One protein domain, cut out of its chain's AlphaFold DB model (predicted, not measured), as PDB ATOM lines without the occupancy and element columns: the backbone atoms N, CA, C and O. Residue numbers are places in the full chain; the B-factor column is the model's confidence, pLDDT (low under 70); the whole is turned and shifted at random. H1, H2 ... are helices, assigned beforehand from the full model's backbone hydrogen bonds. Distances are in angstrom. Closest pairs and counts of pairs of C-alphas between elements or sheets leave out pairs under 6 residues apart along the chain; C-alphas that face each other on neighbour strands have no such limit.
ATOM      1  N   LYS A   2     553.018 215.234 459.283       71.62
ATOM      2  CA  LYS A   2     552.078 215.914 458.358       71.62
ATOM      3  C   LYS A   2     551.276 217.054 459.021       71.62
ATOM      4  O   LYS A   2     551.179 218.134 458.452       71.62
ATOM      5  N   SER A   3     550.813 216.854 460.258       72.94
ATOM      6  CA  SER A   3     550.067 217.859 461.036       72.94
ATOM      7  C   SER A   3     550.903 219.099 461.387       72.94
ATOM      8  O   SER A   3     550.397 220.212 461.337       72.94
ATOM      9  N   ILE A   4     552.206 218.929 461.648       77.94
ATOM     10  CA  ILE A   4     553.138 220.037 461.930       77.94
ATOM     11  C   ILE A   4     553.327 220.918 460.687       77.94
ATOM     12  O   ILE A   4     553.277 222.140 460.785       77.94
ATOM     13  N   LYS A   5     553.470 220.314 459.497       74.12
ATOM     14  CA  LYS A   5     553.556 221.063 458.231       74.12
ATOM     15  C   LYS A   5     552.288 221.866 457.934       74.12
ATOM     16  O   LYS A   5     552.389 222.979 457.436       74.12
ATOM     17  N   ILE A   6     551.111 221.325 458.253       72.06
ATOM     18  CA  ILE A   6     549.829 222.024 458.069       72.06
ATOM     19  C   ILE A   6     549.732 223.236 459.006       72.06
ATOM     20  O   ILE A   6     549.348 224.314 458.560       72.06
ATOM     21  N   ILE A   7     550.144 223.088 460.268       72.38
ATOM     22  CA  ILE A   7     550.183 224.193 461.238       72.38
ATOM     23  C   ILE A   7     551.173 225.279 460.795       72.38
ATOM     24  O   ILE A   7     550.825 226.456 460.788       72.38
ATOM     25  N   LEU A   8     552.375 224.898 460.353       72.81
ATOM     26  CA  LEU A   8     553.377 225.837 459.829       72.81
ATOM     27  C   LEU A   8     552.877 226.591 458.589       72.81
ATOM     28  O   LEU A   8     553.049 227.804 458.492       72.81
ATOM     29  N   LEU A   9     552.215 225.896 457.662       69.62
ATOM     30  CA  LEU A   9     551.634 226.512 456.469       69.62
ATOM     31  C   LEU A   9     550.493 227.477 456.824       69.62
ATOM     32  O   LEU A   9     550.361 228.529 456.202       69.62
ATOM     33  N   ALA A  10     549.680 227.136 457.828       69.00
ATOM     34  CA  ALA A  10     548.631 228.012 458.330       69.00
ATOM     35  C   ALA A  10     549.225 229.284 458.954       69.00
ATOM     36  O   ALA A  10     548.808 230.374 458.572       69.00
ATOM     37  N   LEU A  11     550.237 229.149 459.822       72.88
ATOM     38  CA  LEU A  11     550.958 230.260 460.461       72.88
ATOM     39  C   LEU A  11     551.618 231.203 459.449       72.88
ATOM     40  O   LEU A  11     551.580 232.418 459.631       72.88
ATOM     41  N   ASN A  12     552.153 230.663 458.349       79.69
ATOM     42  CA  ASN A  12     552.781 231.462 457.295       79.69
ATOM     43  C   ASN A  12     551.825 232.505 456.684       79.69
ATOM     44  O   ASN A  12     552.258 233.575 456.270       79.69
ATOM     45  N   ASN A  13     550.515 232.244 456.682       80.50
ATOM     46  CA  ASN A  13     549.527 233.190 456.152       80.50
ATOM     47  C   ASN A  13     549.266 234.388 457.079       80.50
ATOM     48  O   ASN A  13     548.649 235.356 456.644       80.50
ATOM     49  N   PHE A  14     549.712 234.336 458.339       89.81
ATOM     50  CA  PHE A  14     549.488 235.389 459.336       89.81
ATOM     51  C   PHE A  14     550.730 236.242 459.600       89.81
ATOM     52  O   PHE A  14     550.627 237.257 460.285       89.81
ATOM     53  N   ILE A  15     551.893 235.873 459.054       91.88
ATOM     54  CA  ILE A  15     553.147 236.574 459.347       91.88
ATOM     55  C   ILE A  15     553.077 238.061 458.979       91.88
ATOM     56  O   ILE A  15     553.504 238.901 459.765       91.88
ATOM     57  N   GLY A  16     552.449 238.396 457.847       92.06
ATOM     58  CA  GLY A  16     552.248 239.786 457.429       92.06
ATOM     59  C   GLY A  16     551.398 240.583 458.420       92.06
ATOM     60  O   GLY A  16     551.781 241.685 458.802       92.06
ATOM     61  N   LEU A  17     550.295 240.000 458.904       95.75
ATOM     62  CA  LEU A  17     549.447 240.625 459.924       95.75
ATOM     63  C   LEU A  17     550.229 240.861 461.224       95.75
ATOM     64  O   LEU A  17     550.173 241.951 461.785       95.75
ATOM     65  N   ILE A  18     550.979 239.855 461.689       95.81
ATOM     66  CA  ILE A  18     551.763 239.943 462.929       95.81
ATOM     67  C   ILE A  18     552.811 241.055 462.824       95.81
ATOM     68  O   ILE A  18     552.913 241.881 463.730       95.81
ATOM     69  N   VAL A  19     553.553 241.115 461.715       96.31
ATOM     70  CA  VAL A  19     554.569 242.153 461.488       96.31
ATOM     71  C   VAL A  19     553.937 243.545 461.464       96.31
ATOM     72  O   VAL A  19     554.422 244.437 462.158       96.31
ATOM     73  N   CYS A  20     552.829 243.739 460.739       97.38
ATOM     74  CA  CYS A  20     552.118 245.020 460.736       97.38
ATOM     75  C   CYS A  20     551.649 245.420 462.139       97.38
ATOM     76  O   CYS A  20     551.866 246.555 462.556       97.38
ATOM     77  N   ASN A  21     551.057 244.488 462.887       98.19
ATOM     78  CA  ASN A  21     550.579 244.747 464.241       98.19
ATOM     79  C   ASN A  21     551.714 245.154 465.184       98.19
ATOM     80  O   ASN A  21     551.545 246.096 465.957       98.19
ATOM     81  N   LEU A  22     552.872 244.494 465.095       98.38
ATOM     82  CA  LEU A  22     554.057 244.870 465.865       98.38
ATOM     83  C   LEU A  22     554.525 246.284 465.513       98.38
ATOM     84  O   LEU A  22     554.758 247.077 466.420       98.38
ATOM     85  N   ILE A  23     554.601 246.629 464.224       98.50
ATOM     86  CA  ILE A  23     554.980 247.980 463.781       98.50
ATOM     87  C   ILE A  23     554.002 249.023 464.330       98.50
ATOM     88  O   ILE A  23     554.429 250.027 464.893       98.50
ATOM     89  N   PHE A  24     552.693 248.790 464.220       98.50
ATOM     90  CA  PHE A  24     551.684 249.724 464.723       98.50
ATOM     91  C   PHE A  24     551.778 249.916 466.239       98.50
ATOM     92  O   PHE A  24     551.709 251.046 466.715       98.50
ATOM     93  N   LEU A  25     552.012 248.847 467.003       98.62
ATOM     94  CA  LEU A  25     552.194 248.952 468.451       98.62
ATOM     95  C   LEU A  25     553.506 249.664 468.812       98.62
ATOM     96  O   LEU A  25     553.509 250.496 469.716       98.62
ATOM     97  N   ILE A  26     554.595 249.406 468.082       98.44
ATOM     98  CA  ILE A  26     555.854 250.147 468.243       98.44
ATOM     99  C   ILE A  26     555.623 251.640 468.003       98.44
ATOM    100  O   ILE A  26     556.107 252.450 468.782       98.44
ATOM    101  N   LEU A  27     554.847 252.025 466.989       98.12
ATOM    102  CA  LEU A  27     554.505 253.431 466.759       98.12
ATOM    103  C   LEU A  27     553.648 253.995 467.899       98.12
ATOM    104  O   LEU A  27     553.962 255.061 468.426       98.12
ATOM    105  N   ALA A  28     552.610 253.266 468.322       98.19
ATOM    106  CA  ALA A  28     551.687 253.700 469.370       98.19
ATOM    107  C   ALA A  28     552.373 253.985 470.715       98.19
ATOM    108  O   ALA A  28     551.976 254.910 471.426       98.19
ATOM    109  N   TYR A  29     553.369 253.175 471.082       97.94
ATOM    110  CA  TYR A  29     554.056 253.271 472.374       97.94
ATOM    111  C   TYR A  29     555.454 253.892 472.286       97.94
ATOM    112  O   TYR A  29     555.970 254.372 473.293       97.94
ATOM    113  N   GLY A  30     556.067 253.895 471.105       97.62
ATOM    114  CA  GLY A  30     557.416 254.405 470.880       97.62
ATOM    115  C   GLY A  30     557.473 255.913 470.673       97.62
ATOM    116  O   GLY A  30     558.460 256.530 471.067       97.62
ATOM    117  N   ILE A  31     556.430 256.527 470.104       97.88
ATOM    118  CA  ILE A  31     556.393 257.977 469.859       97.88
ATOM    119  C   ILE A  31     555.776 258.703 471.056       97.88
ATOM    120  O   ILE A  31     554.673 258.396 471.505       97.88
ATOM    121  N   ASN A  32     556.507 259.681 471.580       97.31
ATOM    122  CA  ASN A  32     556.144 260.474 472.748       97.31
ATOM    123  C   ASN A  32     556.746 261.886 472.650       97.31
ATOM    124  O   ASN A  32     557.431 262.222 471.689       97.31
ATOM    125  N   LYS A  33     556.510 262.730 473.657       96.00
ATOM    126  CA  LYS A  33     556.943 264.135 473.643       96.00
ATOM    127  C   LYS A  33     558.461 264.306 473.522       96.00
ATOM    128  O   LYS A  33     558.905 265.229 472.851       96.00
ATOM    129  N   ASN A  34     559.244 263.399 474.107       96.62
ATOM    130  CA  ASN A  34     560.704 263.506 474.147       96.62
ATOM    131  C   ASN A  34     561.355 263.220 472.789       96.62
ATOM    132  O   ASN A  34     562.472 263.659 472.544       96.62
ATOM    133  N   ASN A  35     560.681 262.465 471.919       96.88
ATOM    134  CA  ASN A  35     561.191 262.106 470.595       96.88
ATOM    135  C   ASN A  35     560.304 262.599 469.443       96.88
ATOM    136  O   ASN A  35     560.626 262.346 468.286       96.88
ATOM    137  N   ALA A  36     559.226 263.330 469.740       95.75
ATOM    138  CA  ALA A  36     558.299 263.876 468.754       95.75
ATOM    139  C   ALA A  36     559.009 264.755 467.716       95.75
ATOM    140  O   ALA A  36     558.719 264.649 466.532       95.75
ATOM    141  N   GLU A  37     559.970 265.574 468.138       95.00
ATOM    142  CA  GLU A  37     560.745 266.420 467.225       95.00
ATOM    143  C   GLU A  37     561.597 265.607 466.245       95.00
ATOM    144  O   GLU A  37     561.765 266.010 465.106       95.00
ATOM    145  N   LEU A  38     562.059 264.418 466.634       95.50
ATOM    146  CA  LEU A  38     562.816 263.542 465.741       95.50
ATOM    147  C   LEU A  38     561.903 262.678 464.857       95.50
ATOM    148  O   LEU A  38     562.188 262.466 463.681       95.50
ATOM    149  N   LEU A  39     560.827 262.135 465.433       95.56
ATOM    150  CA  LEU A  39     560.033 261.063 464.823       95.56
ATOM    151  C   LEU A  39     558.769 261.553 464.106       95.56
ATOM    152  O   LEU A  39     558.225 260.831 463.271       95.56
ATOM    153  N   LEU A  40     558.291 262.765 464.398       96.06
ATOM    154  CA  LEU A  40     557.136 263.360 463.730       96.06
ATOM    155  C   LEU A  40     557.611 264.441 462.764       96.06
ATOM    156  O   LEU A  40     557.693 265.607 463.133       96.06
ATOM    157  N   ALA A  41     557.871 264.065 461.511       91.50
ATOM    158  CA  ALA A  41     558.397 264.978 460.490       91.50
ATOM    159  C   ALA A  41     557.606 266.294 460.382       91.50
ATOM    160  O   ALA A  41     558.214 267.355 460.338       91.50
ATOM    161  N   GLY A  42     556.269 266.239 460.433       91.06
ATOM    162  CA  GLY A  42     555.434 267.444 460.404       91.06
ATOM    163  C   GLY A  42     555.675 268.379 461.593       91.06
ATOM    164  O   GLY A  42     555.734 269.587 461.405       91.06
ATOM    165  N   TYR A  43     555.881 267.831 462.794       95.06
ATOM    166  CA  TYR A  43     556.222 268.614 463.984       95.06
ATOM    167  C   TYR A  43     557.680 269.094 463.945       95.06
ATOM    168  O   TYR A  43     557.953 270.238 464.290       95.06
ATOM    169  N   ASN A  44     558.614 268.266 463.466       96.38
ATOM    170  CA  ASN A  44     560.023 268.628 463.294       96.38
ATOM    171  C   ASN A  44     560.190 269.883 462.427       96.38
ATOM    172  O   ASN A  44     560.918 270.804 462.789       96.38
ATOM    173  N   THR A  45     559.473 269.925 461.300       95.56
ATOM    174  CA  THR A  45     559.544 271.015 460.319       95.56
ATOM    175  C   THR A  45     558.807 272.284 460.743       95.56
ATOM    176  O   THR A  45     558.908 273.293 460.050       95.56
ATOM    177  N   MET A  46     558.044 272.257 461.841       94.94
ATOM    178  CA  MET A  46     557.367 273.455 462.332       94.94
ATOM    179  C   MET A  46     558.380 274.473 462.877       94.94
ATOM    180  O   MET A  46     559.316 274.110 463.595       94.94
ATOM    181  N   SER A  47     558.154 275.757 462.581       95.75
ATOM    182  CA  SER A  47     558.833 276.863 463.256       95.75
ATOM    183  C   SER A  47     558.473 276.874 464.741       95.75
ATOM    184  O   SER A  47     557.540 276.191 465.179       95.75
ATOM    185  N   LYS A  48     559.201 277.661 465.532       94.81
ATOM    186  CA  LYS A  48     558.944 277.758 466.967       94.81
ATOM    187  C   LYS A  48     557.534 278.280 467.254       94.81
ATOM    188  O   LYS A  48     556.827 277.686 468.055       94.81
ATOM    189  N   GLU A  49     557.093 279.287 466.507       94.19
ATOM    190  CA  GLU A  49     555.756 279.877 466.617       94.19
ATOM    191  C   GLU A  49     554.666 278.845 466.286       94.19
ATOM    192  O   GLU A  49     553.679 278.724 467.007       94.19
ATOM    193  N   MET A  50     554.865 278.034 465.238       94.19
ATOM    194  CA  MET A  50     553.926 276.963 464.886       94.19
ATOM    195  C   MET A  50     553.899 275.837 465.925       94.19
ATOM    196  O   MET A  50     552.828 275.298 466.200       94.19
ATOM    197  N   LYS A  51     555.050 275.491 466.518       94.88
ATOM    198  CA  LYS A  51     555.125 274.526 467.627       94.88
ATOM    199  C   LYS A  51     554.390 275.056 468.859       94.88
ATOM    200  O   LYS A  51     553.614 274.314 469.451       94.88
ATOM    201  N   ASP A  52     554.561 276.335 469.190       94.75
ATOM    202  CA  ASP A  52     553.870 276.990 470.306       94.75
ATOM    203  C   ASP A  52     552.347 277.056 470.073       94.75
ATOM    204  O   ASP A  52     551.558 276.867 471.002       94.75
ATOM    205  N   ALA A  53     551.916 277.218 468.818       95.38
ATOM    206  CA  ALA A  53     550.517 277.158 468.402       95.38
ATOM    207  C   ALA A  53     549.940 275.728 468.300       95.38
ATOM    208  O   ALA A  53     548.734 275.565 468.074       95.38
ATOM    209  N   PHE A  54     550.753 274.677 468.474       96.19
ATOM    210  CA  PHE A  54     550.354 273.278 468.307       96.19
ATOM    211  C   PHE A  54     550.274 272.528 469.644       96.19
ATOM    212  O   PHE A  54     551.233 272.407 470.402       96.19
ATOM    213  N   ASN A  55     549.118 271.932 469.927       97.00
ATOM    214  CA  ASN A  55     548.907 271.100 471.105       97.00
ATOM    215  C   ASN A  55     549.461 269.681 470.879       97.00
ATOM    216  O   ASN A  55     548.720 268.742 470.557       97.00
ATOM    217  N   ILE A  56     550.776 269.533 471.066       96.56
ATOM    218  CA  ILE A  56     551.492 268.262 470.896       96.56
ATOM    219  C   ILE A  56     550.964 267.154 471.814       96.56
ATOM    220  O   ILE A  56     550.844 266.009 471.383       96.56
ATOM    221  N   ASP A  57     550.574 267.477 473.048       96.75
ATOM    222  CA  ASP A  57     550.099 266.480 474.011       96.75
ATOM    223  C   ASP A  57     548.778 265.846 473.533       96.75
ATOM    224  O   ASP A  57     548.628 264.621 473.510       96.75
ATOM    225  N   LYS A  58     547.843 266.665 473.034       97.38
ATOM    226  CA  LYS A  58     546.587 266.187 472.437       97.38
ATOM    227  C   LYS A  58     546.821 265.393 471.150       97.38
ATOM    228  O   LYS A  58     546.137 264.391 470.923       97.38
ATOM    229  N   TYR A  59     547.774 265.816 470.318       97.94
ATOM    230  CA  TYR A  59     548.140 265.085 469.106       97.94
ATOM    231  C   TYR A  59     548.703 263.699 469.424       97.94
ATOM    232  O   TYR A  59     548.281 262.719 468.816       97.94
ATOM    233  N   LEU A  60     549.593 263.583 470.412       98.19
ATOM    234  CA  LEU A  60     550.181 262.303 470.811       98.19
ATOM    235  C   LEU A  60     549.134 261.329 471.373       98.19
ATOM    236  O   LEU A  60     549.196 260.134 471.080       98.19
ATOM    237  N   ILE A  61     548.128 261.824 472.106       98.31
ATOM    238  CA  ILE A  61     546.984 261.004 472.542       98.31
ATOM    239  C   ILE A  61     546.218 260.458 471.330       98.31
ATOM    240  O   ILE A  61     545.913 259.264 471.274       98.31
ATOM    241  N   PHE A  62     545.923 261.312 470.345       98.31
ATOM    242  CA  PHE A  62     545.281 260.885 469.102       98.31
ATOM    243  C   PHE A  62     546.135 259.865 468.340       98.31
ATOM    244  O   PHE A  62     545.618 258.819 467.958       98.31
ATOM    245  N   PHE A  63     547.428 260.141 468.167       98.38
ATOM    246  CA  PHE A  63     548.377 259.290 467.456       98.38
ATOM    247  C   PHE A  63     548.422 257.884 468.062       98.38
ATOM    248  O   PHE A  63     548.206 256.894 467.365       98.38
ATOM    249  N   LYS A  64     548.616 257.795 469.382       98.50
ATOM    250  CA  LYS A  64     548.637 256.523 470.111       98.50
ATOM    251  C   LYS A  64     547.337 255.745 469.925       98.50
ATOM    252  O   LYS A  64     547.366 254.569 469.564       98.50
ATOM    253  N   ASN A  65     546.199 256.402 470.146       98.44
ATOM    254  CA  ASN A  65     544.894 255.759 470.019       98.44
ATOM    255  C   ASN A  65     544.627 255.303 468.581       98.44
ATOM    256  O   ASN A  65     544.115 254.204 468.386       98.44
ATOM    257  N   PHE A  66     545.009 256.100 467.579       98.62
ATOM    258  CA  PHE A  66     544.884 255.727 466.174       98.62
ATOM    259  C   PHE A  66     545.605 254.410 465.884       98.62
ATOM    260  O   PHE A  66     544.978 253.498 465.356       98.62
ATOM    261  N   PHE A  67     546.875 254.267 466.274       98.69
ATOM    262  CA  PHE A  67     547.628 253.043 465.996       98.69
ATOM    263  C   PHE A  67     547.131 251.828 466.795       98.69
ATOM    264  O   PHE A  67     547.075 250.735 466.237       98.69
ATOM    265  N   ILE A  68     546.685 252.000 468.046       98.75
ATOM    266  CA  ILE A  68     546.054 250.914 468.825       98.75
ATOM    267  C   ILE A  68     544.775 250.424 468.134       98.75
ATOM    268  O   ILE A  68     544.580 249.219 467.951       98.75
ATOM    269  N   TYR A  69     543.904 251.348 467.721       98.62
ATOM    270  CA  TYR A  69     542.682 250.999 467.003       98.62
ATOM    271  C   TYR A  69     542.972 250.438 465.612       98.62
ATOM    272  O   TYR A  69     542.283 249.515 465.186       98.62
ATOM    273  N   LEU A  70     544.009 250.926 464.926       98.62
ATOM    274  CA  LEU A  70     544.450 250.387 463.644       98.62
ATOM    275  C   LEU A  70     544.842 248.916 463.786       98.62
ATOM    276  O   LEU A  70     544.354 248.106 463.009       98.62
ATOM    277  N   THR A  71     545.636 248.561 464.803       98.56
ATOM    278  CA  THR A  71     545.985 247.168 465.132       98.56
ATOM    279  C   THR A  71     544.742 246.310 465.364       98.56
ATOM    280  O   THR A  71     544.625 245.220 464.799       98.56
ATOM    281  N   LEU A  72     543.801 246.780 466.192       98.50
ATOM    282  CA  LEU A  72     542.601 246.014 466.534       98.50
ATOM    283  C   LEU A  72     541.690 245.814 465.316       98.50
ATOM    284  O   LEU A  72     541.349 244.681 464.972       98.50
ATOM    285  N   TYR A  73     541.305 246.900 464.647       98.50
ATOM    286  CA  TYR A  73     540.341 246.845 463.553       98.50
ATOM    287  C   TYR A  73     540.917 246.191 462.296       98.50
ATOM    288  O   TYR A  73     540.205 245.427 461.647       98.50
ATOM    289  N   SER A  74     542.197 246.404 461.971       98.19
ATOM    290  CA  SER A  74     542.823 245.729 460.827       98.19
ATOM    291  C   SER A  74     542.916 244.215 461.054       98.19
ATOM    292  O   SER A  74     542.691 243.442 460.122       98.19
ATOM    293  N   SER A  75     543.144 243.779 462.302       98.06
ATOM    294  CA  SER A  75     543.102 242.363 462.681       98.06
ATOM    295  C   SER A  75     541.701 241.782 462.513       98.06
ATOM    296  O   SER A  75     541.556 240.710 461.929       98.06
ATOM    297  N   VAL A  76     540.659 242.496 462.955       98.44
ATOM    298  CA  VAL A  76     539.263 242.073 462.750       98.44
ATOM    299  C   VAL A  76     538.952 241.945 461.259       98.44
ATOM    300  O   VAL A  76     538.449 240.905 460.838       98.44
ATOM    301  N   VAL A  77     539.310 242.942 460.442       98.25
ATOM    302  CA  VAL A  77     539.127 242.885 458.981       98.25
ATOM    303  C   VAL A  77     539.853 241.680 458.394       98.25
ATOM    304  O   VAL A  77     539.260 240.942 457.607       98.25
ATOM    305  N   PHE A  78     541.101 241.433 458.798       97.50
ATOM    306  CA  PHE A  78     541.863 240.278 458.336       97.50
ATOM    307  C   PHE A  78     541.166 238.960 458.693       97.50
ATOM    308  O   PHE A  78     540.955 238.135 457.812       97.50
ATOM    309  N   PHE A  79     540.778 238.748 459.953       96.19
ATOM    310  CA  PHE A  79     540.158 237.488 460.378       96.19
ATOM    311  C   PHE A  79     538.786 237.269 459.739       96.19
ATOM    312  O   PHE A  79     538.511 236.163 459.271       96.19
ATOM    313  N   VAL A  80     537.955 238.311 459.653       97.62
ATOM    314  CA  VAL A  80     536.639 238.237 459.003       97.62
ATOM    315  C   VAL A  80     536.801 237.913 457.521       97.62
ATOM    316  O   VAL A  80     536.204 236.964 457.022       97.62
ATOM    317  N   THR A  81     537.652 238.644 456.802       97.25
ATOM    318  CA  THR A  81     537.842 238.400 455.363       97.25
ATOM    319  C   THR A  81     538.528 237.068 455.099       97.25
ATOM    320  O   THR A  81     538.146 236.368 454.165       97.25
ATOM    321  N   ARG A  82     539.456 236.642 455.960       93.56
ATOM    322  CA  ARG A  82     540.083 235.324 455.863       93.56
ATOM    323  C   ARG A  82     539.102 234.186 456.124       93.56
ATOM    324  O   ARG A  82     539.289 233.115 455.549       93.56
ATOM    325  N   TYR A  83     538.094 234.386 456.970       94.94
ATOM    326  CA  TYR A  83     537.061 233.383 457.226       94.94
ATOM    327  C   TYR A  83     536.209 233.115 455.975       94.94
ATOM    328  O   TYR A  83     535.957 231.958 455.649       94.94
ATOM    329  N   PHE A  84     535.836 234.164 455.236       96.62
ATOM    330  CA  PHE A  84     534.973 234.047 454.051       96.62
ATOM    331  C   PHE A  84     535.729 233.881 452.724       96.62
ATOM    332  O   PHE A  84     535.167 233.357 451.761       96.62
ATOM    333  N   PHE A  85     536.992 234.309 452.642       96.00
ATOM    334  CA  PHE A  85     537.731 234.406 451.383       96.00
ATOM    335  C   PHE A  85     539.148 233.817 451.452       96.00
ATOM    336  O   PHE A  85     539.712 233.528 452.509       96.00
ATOM    337  N   ASN A  86     539.757 233.638 450.275       93.56
ATOM    338  CA  ASN A  86     541.152 233.216 450.162       93.56
ATOM    339  C   ASN A  86     542.129 234.346 450.551       93.56
ATOM    340  O   ASN A  86     541.760 235.517 450.675       93.56
ATOM    341  N   ILE A  87     543.408 233.990 450.703       92.31
ATOM    342  CA  ILE A  87     544.446 234.918 451.172       92.31
ATOM    343  C   ILE A  87     544.659 236.124 450.243       92.31
ATOM    344  O   ILE A  87     544.961 237.208 450.732       92.31
ATOM    345  N   LYS A  88     544.452 235.980 448.925       94.56
ATOM    346  CA  LYS A  88     544.607 237.093 447.972       94.56
ATOM    347  C   LYS A  88     543.542 238.162 448.210       94.56
ATOM    348  O   LYS A  88     543.874 239.334 448.340       94.56
ATOM    349  N   ILE A  89     542.276 237.756 448.325       96.94
ATOM    350  CA  ILE A  89     541.160 238.676 448.604       96.94
ATOM    351  C   ILE A  89     541.304 239.286 450.006       96.94
ATOM    352  O   ILE A  89     541.119 240.489 450.169       96.94
ATOM    353  N   THR A  90     541.707 238.479 450.993       96.50
ATOM    354  CA  THR A  90     542.005 238.941 452.364       96.50
ATOM    355  C   THR A  90     543.047 240.064 452.351       96.50
ATOM    356  O   THR A  90     542.841 241.107 452.965       96.50
ATOM    357  N   ALA A  91     544.146 239.883 451.613       95.75
ATOM    358  CA  ALA A  91     545.211 240.877 451.512       95.75
ATOM    359  C   ALA A  91     544.736 242.181 450.849       95.75
ATOM    360  O   ALA A  91     545.078 243.260 451.327       95.75
ATOM    361  N   ILE A  92     543.915 242.095 449.795       98.00
ATOM    362  CA  ILE A  92     543.332 243.275 449.136       98.00
ATOM    363  C   ILE A  92     542.420 244.037 450.107       98.00
ATOM    364  O   ILE A  92     542.567 245.248 450.260       98.00
ATOM    365  N   ALA A  93     541.513 243.342 450.798       98.19
ATOM    366  CA  ALA A  93     540.601 243.970 451.753       98.19
ATOM    367  C   ALA A  93     541.350 244.630 452.922       98.19
ATOM    368  O   ALA A  93     541.041 245.759 453.302       98.19
ATOM    369  N   TYR A  94     542.379 243.958 453.443       98.06
ATOM    370  CA  TYR A  94     543.265 244.506 454.467       98.06
ATOM    371  C   TYR A  94     543.984 245.776 453.983       98.06
ATOM    372  O   TYR A  94     543.991 246.784 454.687       98.06
ATOM    373  N   ALA A  95     544.536 245.769 452.764       97.94
ATOM    374  CA  ALA A  95     545.229 246.926 452.198       97.94
ATOM    375  C   ALA A  95     544.291 248.129 451.986       97.94
ATOM    376  O   ALA A  95     544.652 249.253 452.331       97.94
ATOM    377  N   ILE A  96     543.074 247.894 451.480       98.62
ATOM    378  CA  ILE A  96     542.047 248.936 451.323       98.62
ATOM    379  C   ILE A  96     541.675 249.533 452.683       98.62
ATOM    380  O   ILE A  96     541.618 250.754 452.821       98.62
ATOM    381  N   PHE A  97     541.464 248.690 453.698       98.62
ATOM    382  CA  PHE A  97     541.164 249.158 455.049       98.62
ATOM    383  C   PHE A  97     542.283 250.050 455.602       98.62
ATOM    384  O   PHE A  97     542.003 251.142 456.100       98.62
ATOM    385  N   LEU A  98     543.548 249.630 455.468       98.38
ATOM    386  CA  LEU A  98     544.687 250.449 455.887       98.38
ATOM    387  C   LEU A  98     544.731 251.785 455.137       98.38
ATOM    388  O   LEU A  98     544.908 252.820 455.773       98.38
ATOM    389  N   ALA A  99     544.532 251.787 453.816       98.56
ATOM    390  CA  ALA A  99     544.525 253.015 453.023       98.56
ATOM    391  C   ALA A  99     543.463 254.009 453.522       98.56
ATOM    392  O   ALA A  99     543.774 255.174 453.765       98.56
ATOM    393  N   ILE A 100     542.232 253.540 453.756       98.69
ATOM    394  CA  ILE A 100     541.142 254.366 454.299       98.69
ATOM    395  C   ILE A 100     541.502 254.900 455.693       98.69
ATOM    396  O   ILE A 100     541.317 256.086 455.968       98.69
ATOM    397  N   ALA A 101     542.053 254.054 456.565       98.44
ATOM    398  CA  ALA A 101     542.450 254.463 457.907       98.44
ATOM    399  C   ALA A 101     543.560 255.531 457.889       98.44
ATOM    400  O   ALA A 101     543.490 256.496 458.648       98.44
ATOM    401  N   PHE A 102     544.551 255.412 457.000       98.06
ATOM    402  CA  PHE A 102     545.605 256.419 456.852       98.06
ATOM    403  C   PHE A 102     545.096 257.726 456.235       98.06
ATOM    404  O   PHE A 102     545.528 258.796 456.660       98.06
ATOM    405  N   ILE A 103     544.137 257.674 455.304       98.44
ATOM    406  CA  ILE A 103     543.456 258.882 454.810       98.44
ATOM    407  C   ILE A 103     542.764 259.604 455.975       98.44
ATOM    408  O   ILE A 103     542.967 260.804 456.163       98.44
ATOM    409  N   TYR A 104     542.009 258.874 456.803       98.25
ATOM    410  CA  TYR A 104     541.388 259.433 458.007       98.25
ATOM    411  C   TYR A 104     542.428 260.043 458.958       98.25
ATOM    412  O   TYR A 104     542.243 261.166 459.432       98.25
ATOM    413  N   PHE A 105     543.539 259.343 459.202       97.94
ATOM    414  CA  PHE A 105     544.630 259.843 460.036       97.94
ATOM    415  C   PHE A 105     545.167 261.181 459.532       97.94
ATOM    416  O   PHE A 105     545.230 262.130 460.306       97.94
ATOM    417  N   ILE A 106     545.486 261.289 458.240       96.81
ATOM    418  CA  ILE A 106     546.022 262.516 457.635       96.81
ATOM    419  C   ILE A 106     545.028 263.676 457.762       96.81
ATOM    420  O   ILE A 106     545.430 264.779 458.138       96.81
ATOM    421  N   ILE A 107     543.739 263.441 457.492       97.81
ATOM    422  CA  ILE A 107     542.697 264.476 457.594       97.81
ATOM    423  C   ILE A 107     542.615 265.022 459.021       97.81
ATOM    424  O   ILE A 107     542.583 266.234 459.227       97.81
ATOM    425  N   ILE A 108     542.594 264.138 460.021       97.62
ATOM    426  CA  ILE A 108     542.505 264.558 461.419       97.62
ATOM    427  C   ILE A 108     543.799 265.243 461.860       97.62
ATOM    428  O   ILE A 108     543.714 266.319 462.453       97.62
ATOM    429  N   SER A 109     544.964 264.679 461.528       95.56
ATOM    430  CA  SER A 109     546.295 265.217 461.850       95.56
ATOM    431  C   SER A 109     546.508 266.647 461.355       95.56
ATOM    432  O   SER A 109     547.137 267.430 462.056       95.56
ATOM    433  N   ASN A 110     545.941 267.007 460.200       93.06
ATOM    434  CA  ASN A 110     546.031 268.357 459.628       93.06
ATOM    435  C   ASN A 110     544.847 269.270 459.995       93.06
ATOM    436  O   ASN A 110     544.740 270.387 459.494       93.06
ATOM    437  N   SER A 111     543.925 268.813 460.844       93.81
ATOM    438  CA  SER A 111     542.772 269.616 461.251       93.81
ATOM    439  C   SER A 111     543.111 270.582 462.389       93.81
ATOM    440  O   SER A 111     544.014 270.357 463.194       93.81
TER     441      SER A 111
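Overview. This is residues 2 to 111 of the 121 residues of an uncharacterized protein of Flavobacteriaceae bacterium (UniProt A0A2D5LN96). Three long helices run lengthwise beside one another: H6 and H7 form a long helical hairpin, and H2 packs along H6 in the opposite direction, while H2 and H7 stay apart. At one end of these long helices the chain turns from H2 to H6 through three very short helices, H3, H4 and H5; at the other end H1 sticks out as a free arm, residues 2 to 12. The printed part has 110 residues with seven named helices, in the order H1 H2 H3 H4 H5 H6 H7, and no named strand; its class is all helix. The whole is loose, with a radius of gyration of the C-alphas of 17.7 A, and its outline is a rod spanning 63 by 24 by 18 A.

Arrangement. Begin at H1, residues 2 to 12, which stands free and touches no helix. Two residues on you reach H2, residues 15 to 30; H1 and H2 meet only through their link. Next look at H3, residues 36 to 39, and H4, residues 41 to 44: they touch only at the corner, and their closest C-alphas, those of Glu 37 and Asn 44, are 4.6 A apart. H2 and H3 are apart. H5, residues 48 to 52, is close to H4 but not clearly touching it; the closest C-alphas, those of Tyr 43 and Lys 51, are 7.0 A apart. From there you come to H6, residues 56 to 84, which meets H5 only through their link. H6 touches H2 with 20 pairs of C-alphas within 8 A, the closest being those of Ala 28 and Lys 64 at 4.2 A. These two helices run opposite ways at a shallow tilt of 14 degrees. H3 and H6 are only just apart, their closest C-alphas 8.4 A from each other, and the same holds for H4 and H6, also at 8.4 A. Last comes H7, residues 87 to 109, which forms a helical hairpin with H6. They touch, with the C-alphas of Thr 81 and Thr 90 closest at 5.2 A, and run opposite ways at a shallow tilt of 18 degrees. H7 is apart from H2. In H1, H2, H5, H6 and H7 every backbone O i to N i+4 pair is within hydrogen-bond range; H3 and H4, with 4 residues each, are too short for such a pair, and each has its one O i to N i+3 pair within range.

Along the chain. Find C-alpha 2 at (552.078, 215.914, 458.358); from there H1 runs 15.6 A to Asn 12. H2 runs 21.7 A from Ile 15 to Gly 30. The short helices H3, from Ala 36 to Leu 39, H4, from Ala 41 to Asn 44, and H5, from Lys 48 to Asp 52, measure 5.1 A, 4.9 A and 6.1 A. Look next for C-alpha 56 at (551.492, 268.262, 470.896), where H6, the longest helix with 29 residues, sets out on its 41.6 A to Phe 84. H7 covers 32.2 A from Ile 87 and ends with C-alpha 109 at (546.295, 265.217, 461.850).

Size, cuts and confidence. The two C-alphas farthest apart are those of Lys 2 and Glu 49, at 64.6 A. Without the free residues 2 to 12, the remaining 99 residues span 52 by 22 by 18 A. The printed part has no cut, and the six links between its helices are tight. The mean pLDDT of the printed part is 94.2; look at residues 9 to 10, in H1, for the two residues under 70, where the model's confidence is low.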